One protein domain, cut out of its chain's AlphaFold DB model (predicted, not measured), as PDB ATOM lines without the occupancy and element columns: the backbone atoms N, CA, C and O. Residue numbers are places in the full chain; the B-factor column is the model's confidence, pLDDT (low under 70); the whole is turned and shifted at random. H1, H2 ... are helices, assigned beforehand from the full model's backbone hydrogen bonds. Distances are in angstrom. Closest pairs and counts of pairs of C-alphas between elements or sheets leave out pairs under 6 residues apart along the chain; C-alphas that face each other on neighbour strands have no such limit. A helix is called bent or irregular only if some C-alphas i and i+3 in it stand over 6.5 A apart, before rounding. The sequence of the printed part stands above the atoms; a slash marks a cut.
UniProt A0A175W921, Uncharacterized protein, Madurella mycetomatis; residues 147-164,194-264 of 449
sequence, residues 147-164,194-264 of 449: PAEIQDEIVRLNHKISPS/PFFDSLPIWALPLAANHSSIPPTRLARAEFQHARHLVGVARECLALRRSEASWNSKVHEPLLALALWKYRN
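Overview. This is residues 147 to 164 and 194 to 264 of the 449 residues of an uncharacterized protein of Madurella mycetomatis (UniProt A0A175W921). A long helical hairpin, H3 and H4, has short H2 packed on both near H3's beginning and H4's end, while H1 packs on H3's beginning, away from H4. The printed part has 89 residues with four named helices, H1 to H4 in order, and no named strand: all helix. It is only just loose, close to compact, with a radius of gyration of the C-alphas of 14.6 A, spanning 42 by 36 by 25 A.

Along the chain. Find C-alpha 215 at (178.353, -7.616, 133.825); H3, residues 215 to 238, runs 34.9 A from there. H4, residues 243 to 262, with a kink of 32 degrees near residue 252, runs 26.4 A to C-alpha 262 at (182.701, -21.492, 126.358). H2 is residues 201 to 208, 11.4 A; H1 is residues 148 to 157, 14.5 A. Irregular are H1, C-alphas 149 and 152 being 8.1 A apart, H4, 258 and 261 7.8 A, and, only just, H2, 202 and 205 6.8 A.

Arrangement. Look at H3, the hub: it touches H4, closest C-alphas Leu 229 and Val 250, 6.1 A, at a shallow tilt of 11 degrees, opposite ways. With residues 215 to 220 alone it touches H1, Thr 216 to Glu 149, C-alphas 4.9 A, at a steep tilt of 38 degrees. H2 touches residues 218 to 225 of H3 alone, closest C-alphas Leu 204 and Leu 218, 7.0 A, a hairpin, and residues 256 to 261 of H4 alone, closest C-alphas Pro 205 and Lys 261, 6.3 A. H1 is apart from H2 and H4. Every O i to N i+4 pair is within hydrogen-bond range in H3, against 4 of 6 in H1, 2 of 4 in H2 and 12 of 16 in H4.

Size, cuts and confidence. C-alphas 164 and 194 stand 29.1 A apart across the cut, residues 165 to 193 not printed. The farthest C-alphas, Ser 211 and Arg 240, are 43.4 A apart; no printed residue is under 70 in pLDDT.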
ATOM      1  N   PRO A 147     175.463  -7.069 123.924       93.37
ATOM      2  CA  PRO A 147     175.122  -7.055 125.345       93.37
ATOM      3  C   PRO A 147     174.305  -5.798 125.697       93.37
ATOM      4  O   PRO A 147     174.654  -4.696 125.260       93.37
ATOM      5  N   ALA A 148     173.230  -5.943 126.477       93.58
ATOM      6  CA  ALA A 148     172.395  -4.809 126.896       93.58
ATOM      7  C   ALA A 148     173.157  -3.818 127.786       93.58
ATOM      8  O   ALA A 148     172.863  -2.626 127.796       93.58
ATOM      9  N   GLU A 149     174.172  -4.289 128.502       92.90
ATOM     10  CA  GLU A 149     174.926  -3.505 129.474       92.90
ATOM     11  C   GLU A 149     175.760  -2.383 128.845       92.90
ATOM     12  O   GLU A 149     176.151  -1.457 129.550       92.90
ATOM     13  N   ILE A 150     176.039  -2.469 127.540       92.22
ATOM     14  CA  ILE A 150     176.789  -1.463 126.768       92.22
ATOM     15  C   ILE A 150     175.916  -0.781 125.710       92.22
ATOM     16  O   ILE A 150     176.409  -0.298 124.684       92.22
ATOM     17  N   GLN A 151     174.596  -0.789 125.915       93.51
ATOM     18  CA  GLN A 151     173.640  -0.242 124.960       93.51
ATOM     19  C   GLN A 151     173.960   1.211 124.597       93.51
ATOM     20  O   GLN A 151     173.975   1.556 123.414       93.51
ATOM     21  N   ASP A 152     174.292   2.042 125.585       91.69
ATOM     22  CA  ASP A 152     174.638   3.446 125.366       91.69
ATOM     23  C   ASP A 152     175.880   3.604 124.481       91.69
ATOM     24  O   ASP A 152     175.894   4.425 123.560       91.69
ATOM     25  N   GLU A 153     176.933   2.820 124.717       91.17
ATOM     26  CA  GLU A 153     178.155   2.839 123.914       91.17
ATOM     27  C   GLU A 153     177.894   2.420 122.462       91.17
ATOM     28  O   GLU A 153     178.421   3.044 121.536       91.17
ATOM     29  N   ILE A 154     177.060   1.401 122.254       94.05
ATOM     30  CA  ILE A 154     176.711   0.883 120.929       94.05
ATOM     31  C   ILE A 154     175.821   1.871 120.160       94.05
ATOM     32  O   ILE A 154     176.108   2.187 119.003       94.05
ATOM     33  N   VAL A 155     174.796   2.439 120.802       93.96
ATOM     34  CA  VAL A 155     173.912   3.452 120.196       93.96
ATOM     35  C   VAL A 155     174.685   4.726 119.840       93.96
ATOM     36  O   VAL A 155     174.421   5.344 118.805       93.96
ATOM     37  N   ARG A 156     175.699   5.102 120.633       92.87
ATOM     38  CA  ARG A 156     176.605   6.216 120.292       92.87
ATOM     39  C   ARG A 156     177.404   5.958 119.014       92.87
ATOM     40  O   ARG A 156     177.687   6.915 118.296       92.87
ATOM     41  N   LEU A 157     177.766   4.706 118.714       89.54
ATOM     42  CA  LEU A 157     178.433   4.357 117.454       89.54
ATOM     43  C   LEU A 157     177.469   4.372 116.266       89.54
ATOM     44  O   LEU A 157     177.857   4.790 115.174       89.54
ATOM     45  N   ASN A 158     176.233   3.914 116.462       90.30
ATOM     46  CA  ASN A 158     175.210   3.908 115.425       90.30
ATOM     47  C   ASN A 158     173.803   4.057 116.024       90.30
ATOM     48  O   ASN A 158     173.223   3.116 116.560       90.30
ATOM     49  N   HIS A 159     173.215   5.236 115.835       86.75
ATOM     50  CA  HIS A 159     171.900   5.610 116.368       86.75
ATOM     51  C   HIS A 159     170.724   4.885 115.690       86.75
ATOM     52  O   HIS A 159     169.586   5.041 116.119       86.75
ATOM     53  N   LYS A 160     170.973   4.097 114.634       89.63
ATOM     54  CA  LYS A 160     169.943   3.314 113.928       89.63
ATOM     55  C   LYS A 160     169.777   1.886 114.463       89.63
ATOM     56  O   LYS A 160     169.043   1.109 113.861       89.63
ATOM     57  N   ILE A 161     170.475   1.514 115.536       90.57
ATOM     58  CA  ILE A 161     170.383   0.168 116.112       90.57
ATOM     59  C   ILE A 161     169.038   0.002 116.833       90.57
ATOM     60  O   ILE A 161     168.655   0.832 117.654       90.57
ATOM     61  N   SER A 162     168.317  -1.071 116.500       91.29
ATOM     62  CA  SER A 162     167.017  -1.408 117.092       91.29
ATOM     63  C   SER A 162     167.176  -1.892 118.541       91.29
ATOM     64  O   SER A 162     168.146  -2.593 118.832       91.29
ATOM     65  N   PRO A 163     166.203  -1.636 119.441       89.92
ATOM     66  CA  PRO A 163     166.181  -2.242 120.774       89.92
ATOM     67  C   PRO A 163     166.262  -3.777 120.760       89.92
ATOM     68  O   PRO A 163     166.848  -4.361 121.663       89.92
ATOM     69  N   SER A 164     165.728  -4.434 119.723       92.51
ATOM     70  CA  SER A 164     165.781  -5.898 119.571       92.51
ATOM     71  C   SER A 164     167.188  -6.447 119.316       92.51
ATOM     72  O   SER A 164     167.397  -7.650 119.427       92.51
ATOM     73  N   PRO A 194     190.349   2.173 134.310       73.24
ATOM     74  CA  PRO A 194     190.405   2.061 132.860       73.24
ATOM     75  C   PRO A 194     191.170   0.805 132.427       73.24
ATOM     76  O   PRO A 194     190.914   0.291 131.341       73.24
ATOM     77  N   PHE A 195     192.069   0.283 133.275       78.88
ATOM     78  CA  PHE A 195     192.886  -0.882 132.949       78.88
ATOM     79  C   PHE A 195     192.073  -2.169 132.873       78.88
ATOM     80  O   PHE A 195     192.376  -3.027 132.040       78.88
ATOM     81  N   PHE A 196     191.011  -2.295 133.669       83.44
ATOM     82  CA  PHE A 196     190.179  -3.493 133.633       83.44
ATOM     83  C   PHE A 196     189.475  -3.668 132.273       83.44
ATOM     84  O   PHE A 196     189.348  -4.788 131.786       83.44
ATOM     85  N   ASP A 197     189.107  -2.579 131.585       81.29
ATOM     86  CA  ASP A 197     188.505  -2.662 130.238       81.29
ATOM     87  C   ASP A 197     189.517  -3.090 129.158       81.29
ATOM     88  O   ASP A 197     189.144  -3.357 128.018       81.29
ATOM     89  N   SER A 198     190.801  -3.151 129.517       85.08
ATOM     90  CA  SER A 198     191.917  -3.581 128.672       85.08
ATOM     91  C   SER A 198     192.553  -4.898 129.131       85.08
ATOM     92  O   SER A 198     193.664  -5.222 128.706       85.08
ATOM     93  N   LEU A 199     191.866  -5.664 129.990       86.93
ATOM     94  CA  LEU A 199     192.285  -7.024 130.327       86.93
ATOM     95  C   LEU A 199     192.479  -7.852 129.052       86.93
ATOM     96  O   LEU A 199     191.722  -7.687 128.105       86.93
ATOM     97  N   PRO A 200     193.473  -8.751 128.990       91.02
ATOM     98  CA  PRO A 200     193.616  -9.650 127.853       91.02
ATOM     99  C   PRO A 200     192.469 -10.676 127.816       91.02
ATOM    100  O   PRO A 200     191.958 -11.074 128.862       91.02
ATOM    101  N   ILE A 201     192.128 -11.182 126.621       90.00
ATOM    102  CA  ILE A 201     191.003 -12.123 126.413       90.00
ATOM    103  C   ILE A 201     191.082 -13.328 127.366       90.00
ATOM    104  O   ILE A 201     190.074 -13.729 127.944       90.00
ATOM    105  N   TRP A 202     192.282 -13.877 127.586       87.81
ATOM    106  CA  TRP A 202     192.483 -15.038 128.461       87.81
ATOM    107  C   TRP A 202     192.107 -14.778 129.931       87.81
ATOM    108  O   TRP A 202     191.834 -15.733 130.659       87.81
ATOM    109  N   ALA A 203     192.072 -13.513 130.368       91.57
ATOM    110  CA  ALA A 203     191.718 -13.117 131.730       91.57
ATOM    111  C   ALA A 203     190.206 -12.892 131.922       91.57
ATOM    112  O   ALA A 203     189.738 -12.931 133.060       91.57
ATOM    113  N   LEU A 204     189.425 -12.713 130.846       91.12
ATOM    114  CA  LEU A 204     187.969 -12.508 130.930       91.12
ATOM    115  C   LEU A 204     187.219 -13.650 131.636       91.12
ATOM    116  O   LEU A 204     186.372 -13.351 132.473       91.12
ATOM    117  N   PRO A 205     187.523 -14.939 131.391       87.52
ATOM    118  CA  PRO A 205     186.864 -16.035 132.101       87.52
ATOM    119  C   PRO A 205     187.142 -16.013 133.608       87.52
ATOM    120  O   PRO A 205     186.244 -16.246 134.413       87.52
ATOM    121  N   LEU A 206     188.381 -15.697 134.004       87.37
ATOM    122  CA  LEU A 206     188.754 -15.586 135.415       87.37
ATOM    123  C   LEU A 206     188.032 -14.406 136.080       87.37
ATOM    124  O   LEU A 206     187.513 -14.543 137.184       87.37
ATOM    125  N   ALA A 207     187.960 -13.273 135.381       88.56
ATOM    126  CA  ALA A 207     187.205 -12.104 135.809       88.56
ATOM    127  C   ALA A 207     185.702 -12.414 135.947       88.56
ATOM    128  O   ALA A 207     185.084 -12.053 136.944       88.56
ATOM    129  N   ALA A 208     185.115 -13.140 134.994       88.56
ATOM    130  CA  ALA A 208     183.699 -13.498 135.018       88.56
ATOM    131  C   ALA A 208     183.317 -14.427 136.181       88.56
ATOM    132  O   ALA A 208     182.182 -14.382 136.655       88.56
ATOM    133  N   ASN A 209     184.264 -15.223 136.685       86.33
ATOM    134  CA  ASN A 209     184.052 -16.057 137.869       86.33
ATOM    135  C   ASN A 209     184.010 -15.251 139.178       86.33
ATOM    136  O   ASN A 209     183.559 -15.770 140.200       86.33
ATOM    137  N   HIS A 210     184.468 -13.996 139.181       85.22
ATOM    138  CA  HIS A 210     184.474 -13.169 140.380       85.22
ATOM    139  C   HIS A 210     183.145 -12.417 140.523       85.22
ATOM    140  O   HIS A 210     182.835 -11.509 139.756       85.22
ATOM    141  N   SER A 211     182.365 -12.754 141.551       83.24
ATOM    142  CA  SER A 211     181.020 -12.199 141.769       83.24
ATOM    143  C   SER A 211     180.973 -10.676 141.935       83.24
ATOM    144  O   SER A 211     179.919 -10.083 141.719       83.24
ATOM    145  N   SER A 212     182.088 -10.038 142.307       86.57
ATOM    146  CA  SER A 212     182.172  -8.578 142.450       86.57
ATOM    147  C   SER A 212     182.340  -7.826 141.127       86.57
ATOM    148  O   SER A 212     182.297  -6.599 141.138       86.57
ATOM    149  N   ILE A 213     182.610  -8.518 140.016       86.54
ATOM    150  CA  ILE A 213     182.807  -7.885 138.713       86.54
ATOM    151  C   ILE A 213     181.435  -7.747 138.045       86.54
ATOM    152  O   ILE A 213     180.810  -8.759 137.722       86.54
ATOM    153  N   PRO A 214     180.935  -6.517 137.833       87.57
ATOM    154  CA  PRO A 214     179.609  -6.330 137.266       87.57
ATOM    155  C   PRO A 214     179.597  -6.692 135.766       87.57
ATOM    156  O   PRO A 214     180.585  -6.432 135.066       87.57
ATOM    157  N   PRO A 215     178.477  -7.223 135.234       88.56
ATOM    158  CA  PRO A 215     178.353  -7.616 133.825       88.56
ATOM    159  C   PRO A 215     178.734  -6.513 132.828       88.56
ATOM    160  O   PRO A 215     179.377  -6.786 131.815       88.56
ATOM    161  N   THR A 216     178.449  -5.249 133.157       90.00
ATOM    162  CA  THR A 216     178.832  -4.073 132.360       90.00
ATOM    163  C   THR A 216     180.332  -3.976 132.104       90.00
ATOM    164  O   THR A 216     180.745  -3.614 131.004       90.00
ATOM    165  N   ARG A 217     181.171  -4.331 133.083       89.54
ATOM    166  CA  ARG A 217     182.634  -4.271 132.937       89.54
ATOM    167  C   ARG A 217     183.143  -5.368 132.000       89.54
ATOM    168  O   ARG A 217     184.012  -5.103 131.177       89.54
ATOM    169  N   LEU A 218     182.562  -6.568 132.064       90.98
ATOM    170  CA  LEU A 218     182.877  -7.659 131.133       90.98
ATOM    171  C   LEU A 218     182.432  -7.317 129.707       90.98
ATOM    172  O   LEU A 218     183.213  -7.465 128.769       90.98
ATOM    173  N   ALA A 219     181.210  -6.800 129.547       91.87
ATOM    174  CA  ALA A 219     180.689  -6.364 128.254       91.87
ATOM    175  C   ALA A 219     181.532  -5.228 127.649       91.87
ATOM    176  O   ALA A 219     181.799  -5.215 126.446       91.87
ATOM    177  N   ARG A 220     182.019  -4.294 128.478       91.57
ATOM    178  CA  ARG A 220     182.913  -3.222 128.030       91.57
ATOM    179  C   ARG A 220     184.294  -3.744 127.628       91.57
ATOM    180  O   ARG A 220     184.815  -3.286 126.612       91.57
ATOM    181  N   ALA A 221     184.862  -4.704 128.353       92.78
ATOM    182  CA  ALA A 221     186.114  -5.348 127.959       92.78
ATOM    183  C   ALA A 221     185.970  -6.103 126.618       92.78
ATOM    184  O   ALA A 221     186.783  -5.921 125.711       92.78
ATOM    185  N   GLU A 222     184.881  -6.864 126.436       92.92
ATOM    186  CA  GLU A 222     184.531  -7.511 125.158       92.92
ATOM    187  C   GLU A 222     184.431  -6.480 124.018       92.92
ATOM    188  O   GLU A 222     185.029  -6.651 122.950       92.92
ATOM    189  N   PHE A 223     183.759  -5.352 124.268       93.01
ATOM    190  CA  PHE A 223     183.650  -4.246 123.318       93.01
ATOM    191  C   PHE A 223     185.005  -3.626 122.952       93.01
ATOM    192  O   PHE A 223     185.254  -3.347 121.774       93.01
ATOM    193  N   GLN A 224     185.910  -3.427 123.915       92.86
ATOM    194  CA  GLN A 224     187.250  -2.905 123.628       92.86
ATOM    195  C   GLN A 224     188.073  -3.877 122.779       92.86
ATOM    196  O   GLN A 224     188.734  -3.440 121.834       92.86
ATOM    197  N   HIS A 225     187.983  -5.185 123.033       95.15
ATOM    198  CA  HIS A 225     188.613  -6.181 122.166       95.15
ATOM    199  C   HIS A 225     188.054  -6.149 120.748       95.15
ATOM    200  O   HIS A 225     188.833  -6.125 119.795       95.15
ATOM    201  N   ALA A 226     186.731  -6.064 120.583       94.77
ATOM    202  CA  ALA A 226     186.120  -5.943 119.263       94.77
ATOM    203  C   ALA A 226     186.636  -4.698 118.514       94.77
ATOM    204  O   ALA A 226     187.017  -4.775 117.343       94.77
ATOM    205  N   ARG A 227     186.743  -3.550 119.197       94.26
ATOM    206  CA  ARG A 227     187.320  -2.324 118.618       94.26
ATOM    207  C   ARG A 227     188.791  -2.484 118.247       94.26
ATOM    208  O   ARG A 227     189.199  -2.006 117.186       94.26
ATOM    209  N   HIS A 228     189.575  -3.136 119.100       95.00
ATOM    210  CA  HIS A 228     190.976  -3.426 118.823       95.00
ATOM    211  C   HIS A 228     191.119  -4.295 117.568       95.00
ATOM    212  O   HIS A 228     191.873  -3.931 116.665       95.00
ATOM    213  N   LEU A 229     190.324  -5.365 117.447       96.61
ATOM    214  CA  LEU A 229     190.312  -6.242 116.273       96.61
ATOM    215  C   LEU A 229     189.956  -5.494 114.989       96.61
ATOM    216  O   LEU A 229     190.613  -5.692 113.970       96.61
ATOM    217  N   VAL A 230     188.989  -4.572 115.032       97.02
ATOM    218  CA  VAL A 230     188.679  -3.696 113.889       97.02
ATOM    219  C   VAL A 230     189.888  -2.837 113.497       97.02
ATOM    220  O   VAL A 230     190.165  -2.666 112.309       97.02
ATOM    221  N   GLY A 231     190.625  -2.296 114.473       97.93
ATOM    222  CA  GLY A 231     191.860  -1.546 114.228       97.93
ATOM    223  C   GLY A 231     192.938  -2.396 113.552       97.93
ATOM    224  O   GLY A 231     193.484  -1.992 112.523       97.93
ATOM    225  N   VAL A 232     193.185  -3.599 114.077       98.06
ATOM    226  CA  VAL A 232     194.162  -4.548 113.525       98.06
ATOM    227  C   VAL A 232     193.758  -5.012 112.124       98.06
ATOM    228  O   VAL A 232     194.598  -5.048 111.230       98.06
ATOM    229  N   ALA A 233     192.474  -5.285 111.883       96.89
ATOM    230  CA  ALA A 233     191.966  -5.665 110.565       96.89
ATOM    231  C   ALA A 233     192.174  -4.557 109.519       96.89
ATOM    232  O   ALA A 233     192.613  -4.830 108.400       96.89
ATOM    233  N   ARG A 234     191.931  -3.287 109.882       97.67
ATOM    234  CA  ARG A 234     192.213  -2.135 109.003       97.67
ATOM    235  C   ARG A 234     193.697  -2.025 108.669       97.67
ATOM    236  O   ARG A 234     194.039  -1.742 107.524       97.67
ATOM    237  N   GLU A 235     194.569  -2.268 109.640       98.05
ATOM    238  CA  GLU A 235     196.016  -2.270 109.426       98.05
ATOM    239  C   GLU A 235     196.453  -3.434 108.520       98.05
ATOM    240  O   GLU A 235     197.219  -3.231 107.576       98.05
ATOM    241  N   CYS A 236     195.926  -4.644 108.751       95.90
ATOM    242  CA  CYS A 236     196.158  -5.807 107.892       95.90
ATOM    243  C   CYS A 236     195.759  -5.524 106.439       95.90
ATOM    244  O   CYS A 236     196.511  -5.864 105.523       95.90
ATOM    245  N   LEU A 237     194.619  -4.859 106.234       93.94
ATOM    246  CA  LEU A 237     194.150  -4.441 104.917       93.94
ATOM    247  C   LEU A 237     195.068  -3.385 104.286       93.94
ATOM    248  O   LEU A 237     195.511  -3.564 103.153       93.94
ATOM    249  N   ALA A 238     195.388  -2.312 105.016       96.46
ATOM    250  CA  ALA A 238     196.217  -1.211 104.519       96.46
ATOM    251  C   ALA A 238     197.620  -1.677 104.100       96.46
ATOM    252  O   ALA A 238     198.153  -1.231 103.085       96.46
ATOM    253  N   LEU A 239     198.198  -2.612 104.856       97.07
ATOM    254  CA  LEU A 239     199.511  -3.187 104.579       97.07
ATOM    255  C   LEU A 239     199.465  -4.372 103.604       97.07
ATOM    256  O   LEU A 239     200.518  -4.924 103.291       97.07
ATOM    257  N   ARG A 240     198.273  -4.775 103.129       93.66
ATOM    258  CA  ARG A 240     198.061  -5.972 102.293       93.66
ATOM    259  C   ARG A 240     198.755  -7.206 102.876       93.66
ATOM    260  O   ARG A 240     199.500  -7.901 102.185       93.66
ATOM    261  N   ARG A 241     198.561  -7.435 104.178       94.26
ATOM    262  CA  ARG A 241     199.174  -8.568 104.879       94.26
ATOM    263  C   ARG A 241     198.688  -9.900 104.292       94.26
ATOM    264  O   ARG A 241     197.570  -9.985 103.790       94.26
ATOM    265  N   SER A 242     199.533 -10.927 104.384       92.99
ATOM    266  CA  SER A 242     199.227 -12.288 103.924       92.99
ATOM    267  C   SER A 242     198.079 -12.930 104.706       92.99
ATOM    268  O   SER A 242     197.776 -12.510 105.820       92.99
ATOM    269  N   GLU A 243     197.493 -13.997 104.161       90.32
ATOM    270  CA  GLU A 243     196.386 -14.738 104.788       90.32
ATOM    271  C   GLU A 243     196.801 -15.271 106.161       90.32
ATOM    272  O   GLU A 243     196.155 -14.983 107.160       90.32
ATOM    273  N   ALA A 244     197.998 -15.857 106.258       92.79
ATOM    274  CA  ALA A 244     198.590 -16.272 107.532       92.79
ATOM    275  C   ALA A 244     198.708 -15.129 108.567       92.79
ATOM    276  O   ALA A 244     198.582 -15.343 109.776       92.79
ATOM    277  N   SER A 245     198.936 -13.891 108.114       95.74
ATOM    278  CA  SER A 245     198.949 -12.727 109.006       95.74
ATOM    279  C   SER A 245     197.541 -12.327 109.450       95.74
ATOM    280  O   SER A 245     197.382 -11.873 110.578       95.74
ATOM    281  N   TRP A 246     196.526 -12.472 108.595       95.44
ATOM    282  CA  TRP A 246     195.124 -12.291 108.982       95.44
ATOM    283  C   TRP A 246     194.690 -13.361 109.986       95.44
ATOM    284  O   TRP A 246     194.107 -13.012 111.013       95.44
ATOM    285  N   ASN A 247     195.060 -14.624 109.752       95.05
ATOM    286  CA  ASN A 247     194.768 -15.744 110.648       95.05
ATOM    287  C   ASN A 247     195.293 -15.467 112.053       95.05
ATOM    288  O   ASN A 247     194.511 -15.411 112.995       95.05
ATOM    289  N   SER A 248     196.587 -15.172 112.175       96.66
ATOM    290  CA  SER A 248     197.234 -14.943 113.474       96.66
ATOM    291  C   SER A 248     196.861 -13.621 114.157       96.66
ATOM    292  O   SER A 248     196.863 -13.542 115.383       96.66
ATOM    293  N   LYS A 249     196.573 -12.547 113.406       96.81
ATOM    294  CA  LYS A 249     196.342 -11.207 113.992       96.81
ATOM    295  C   LYS A 249     194.874 -10.842 114.170       96.81
ATOM    296  O   LYS A 249     194.581  -9.941 114.952       96.81
ATOM    297  N   VAL A 250     193.972 -11.473 113.423       96.07
ATOM    298  CA  VAL A 250     192.548 -11.114 113.395       96.07
ATOM    299  C   VAL A 250     191.683 -12.326 113.701       96.07
ATOM    300  O   VAL A 250     190.924 -12.276 114.663       96.07
ATOM    301  N   HIS A 251     191.784 -13.402 112.918       95.70
ATOM    302  CA  HIS A 251     190.828 -14.511 113.002       95.70
ATOM    303  C   HIS A 251     190.993 -15.349 114.273       95.70
ATOM    304  O   HIS A 251     190.006 -15.601 114.954       95.70
ATOM    305  N   GLU A 252     192.216 -15.706 114.655       96.42
ATOM    306  CA  GLU A 252     192.489 -16.434 115.898       96.42
ATOM    307  C   GLU A 252     192.094 -15.617 117.148       96.42
ATOM    308  O   GLU A 252     191.322 -16.121 117.967       96.42
ATOM    309  N   PRO A 253     192.477 -14.330 117.284       96.78
ATOM    310  CA  PRO A 253     191.958 -13.478 118.355       96.78
ATOM    311  C   PRO A 253     190.432 -13.294 118.345       96.78
ATOM    312  O   PRO A 253     189.823 -13.176 119.409       96.78
ATOM    313  N   LEU A 254     189.797 -13.276 117.167       96.39
ATOM    314  CA  LEU A 254     188.338 -13.223 117.040       96.39
ATOM    315  C   LEU A 254     187.685 -14.515 117.544       96.39
ATOM    316  O   LEU A 254     186.700 -14.439 118.272       96.39
ATOM    317  N   LEU A 255     188.236 -15.683 117.206       95.64
ATOM    318  CA  LEU A 255     187.774 -16.975 117.721       95.64
ATOM    319  C   LEU A 255     187.941 -17.050 119.243       95.64
ATOM    320  O   LEU A 255     187.010 -17.453 119.940       95.64
ATOM    321  N   ALA A 256     189.069 -16.574 119.776       95.65
ATOM    322  CA  ALA A 256     189.284 -16.478 121.218       95.65
ATOM    323  C   ALA A 256     188.247 -15.566 121.898       95.65
ATOM    324  O   ALA A 256     187.705 -15.925 122.942       95.65
ATOM    325  N   LEU A 257     187.924 -14.414 121.296       95.65
ATOM    326  CA  LEU A 257     186.878 -13.515 121.793       95.65
ATOM    327  C   LEU A 257     185.469 -14.119 121.654       95.65
ATOM    328  O   LEU A 257     184.615 -13.874 122.493       95.65
ATOM    329  N   ALA A 258     185.197 -14.917 120.627       93.07
ATOM    330  CA  ALA A 258     183.894 -15.564 120.469       93.07
ATOM    331  C   ALA A 258     183.683 -16.698 121.489       93.07
ATOM    332  O   ALA A 258     182.573 -16.903 121.980       93.07
ATOM    333  N   LEU A 259     184.751 -17.430 121.823       91.70
ATOM    334  CA  LEU A 259     184.683 -18.659 122.612       91.70
ATOM    335  C   LEU A 259     185.063 -18.484 124.087       91.70
ATOM    336  O   LEU A 259     184.977 -19.455 124.836       91.70
ATOM    337  N   TRP A 260     185.442 -17.285 124.552       91.06
ATOM    338  CA  TRP A 260     185.969 -17.112 125.918       91.06
ATOM    339  C   TRP A 260     185.006 -17.605 127.013       91.06
ATOM    340  O   TRP A 260     185.455 -18.211 127.986       91.06
ATOM    341  N   LYS A 261     183.689 -17.414 126.834       88.25
ATOM    342  CA  LYS A 261     182.649 -17.911 127.760       88.25
ATOM    343  C   LYS A 261     182.490 -19.434 127.731       88.25
ATOM    344  O   LYS A 261     182.034 -20.020 128.705       88.25
ATOM    345  N   TYR A 262     182.874 -20.065 126.626       86.29
ATOM    346  CA  TYR A 262     182.701 -21.492 126.358       86.29
ATOM    347  C   TYR A 262     184.005 -22.281 126.456       86.29
ATOM    348  O   TYR A 262     184.000 -23.474 126.172       86.29
ATOM    349  N   ARG A 263     185.117 -21.659 126.867       84.17
ATOM    350  CA  ARG A 263     186.467 -22.253 126.822       84.17
ATOM    351  C   ARG A 263     186.580 -23.624 127.510       84.17
ATOM    352  O   ARG A 263     187.415 -24.440 127.135       84.17
ATOM    353  N   ASN A 264     185.752 -23.868 128.528       79.88
ATOM    354  CA  ASN A 264     185.751 -25.114 129.300       79.88
ATOM    355  C   ASN A 264     185.048 -26.263 128.549       79.88
ATOM    356  O   ASN A 264     185.131 -27.412 128.968       79.88
TER     357      ASN A 264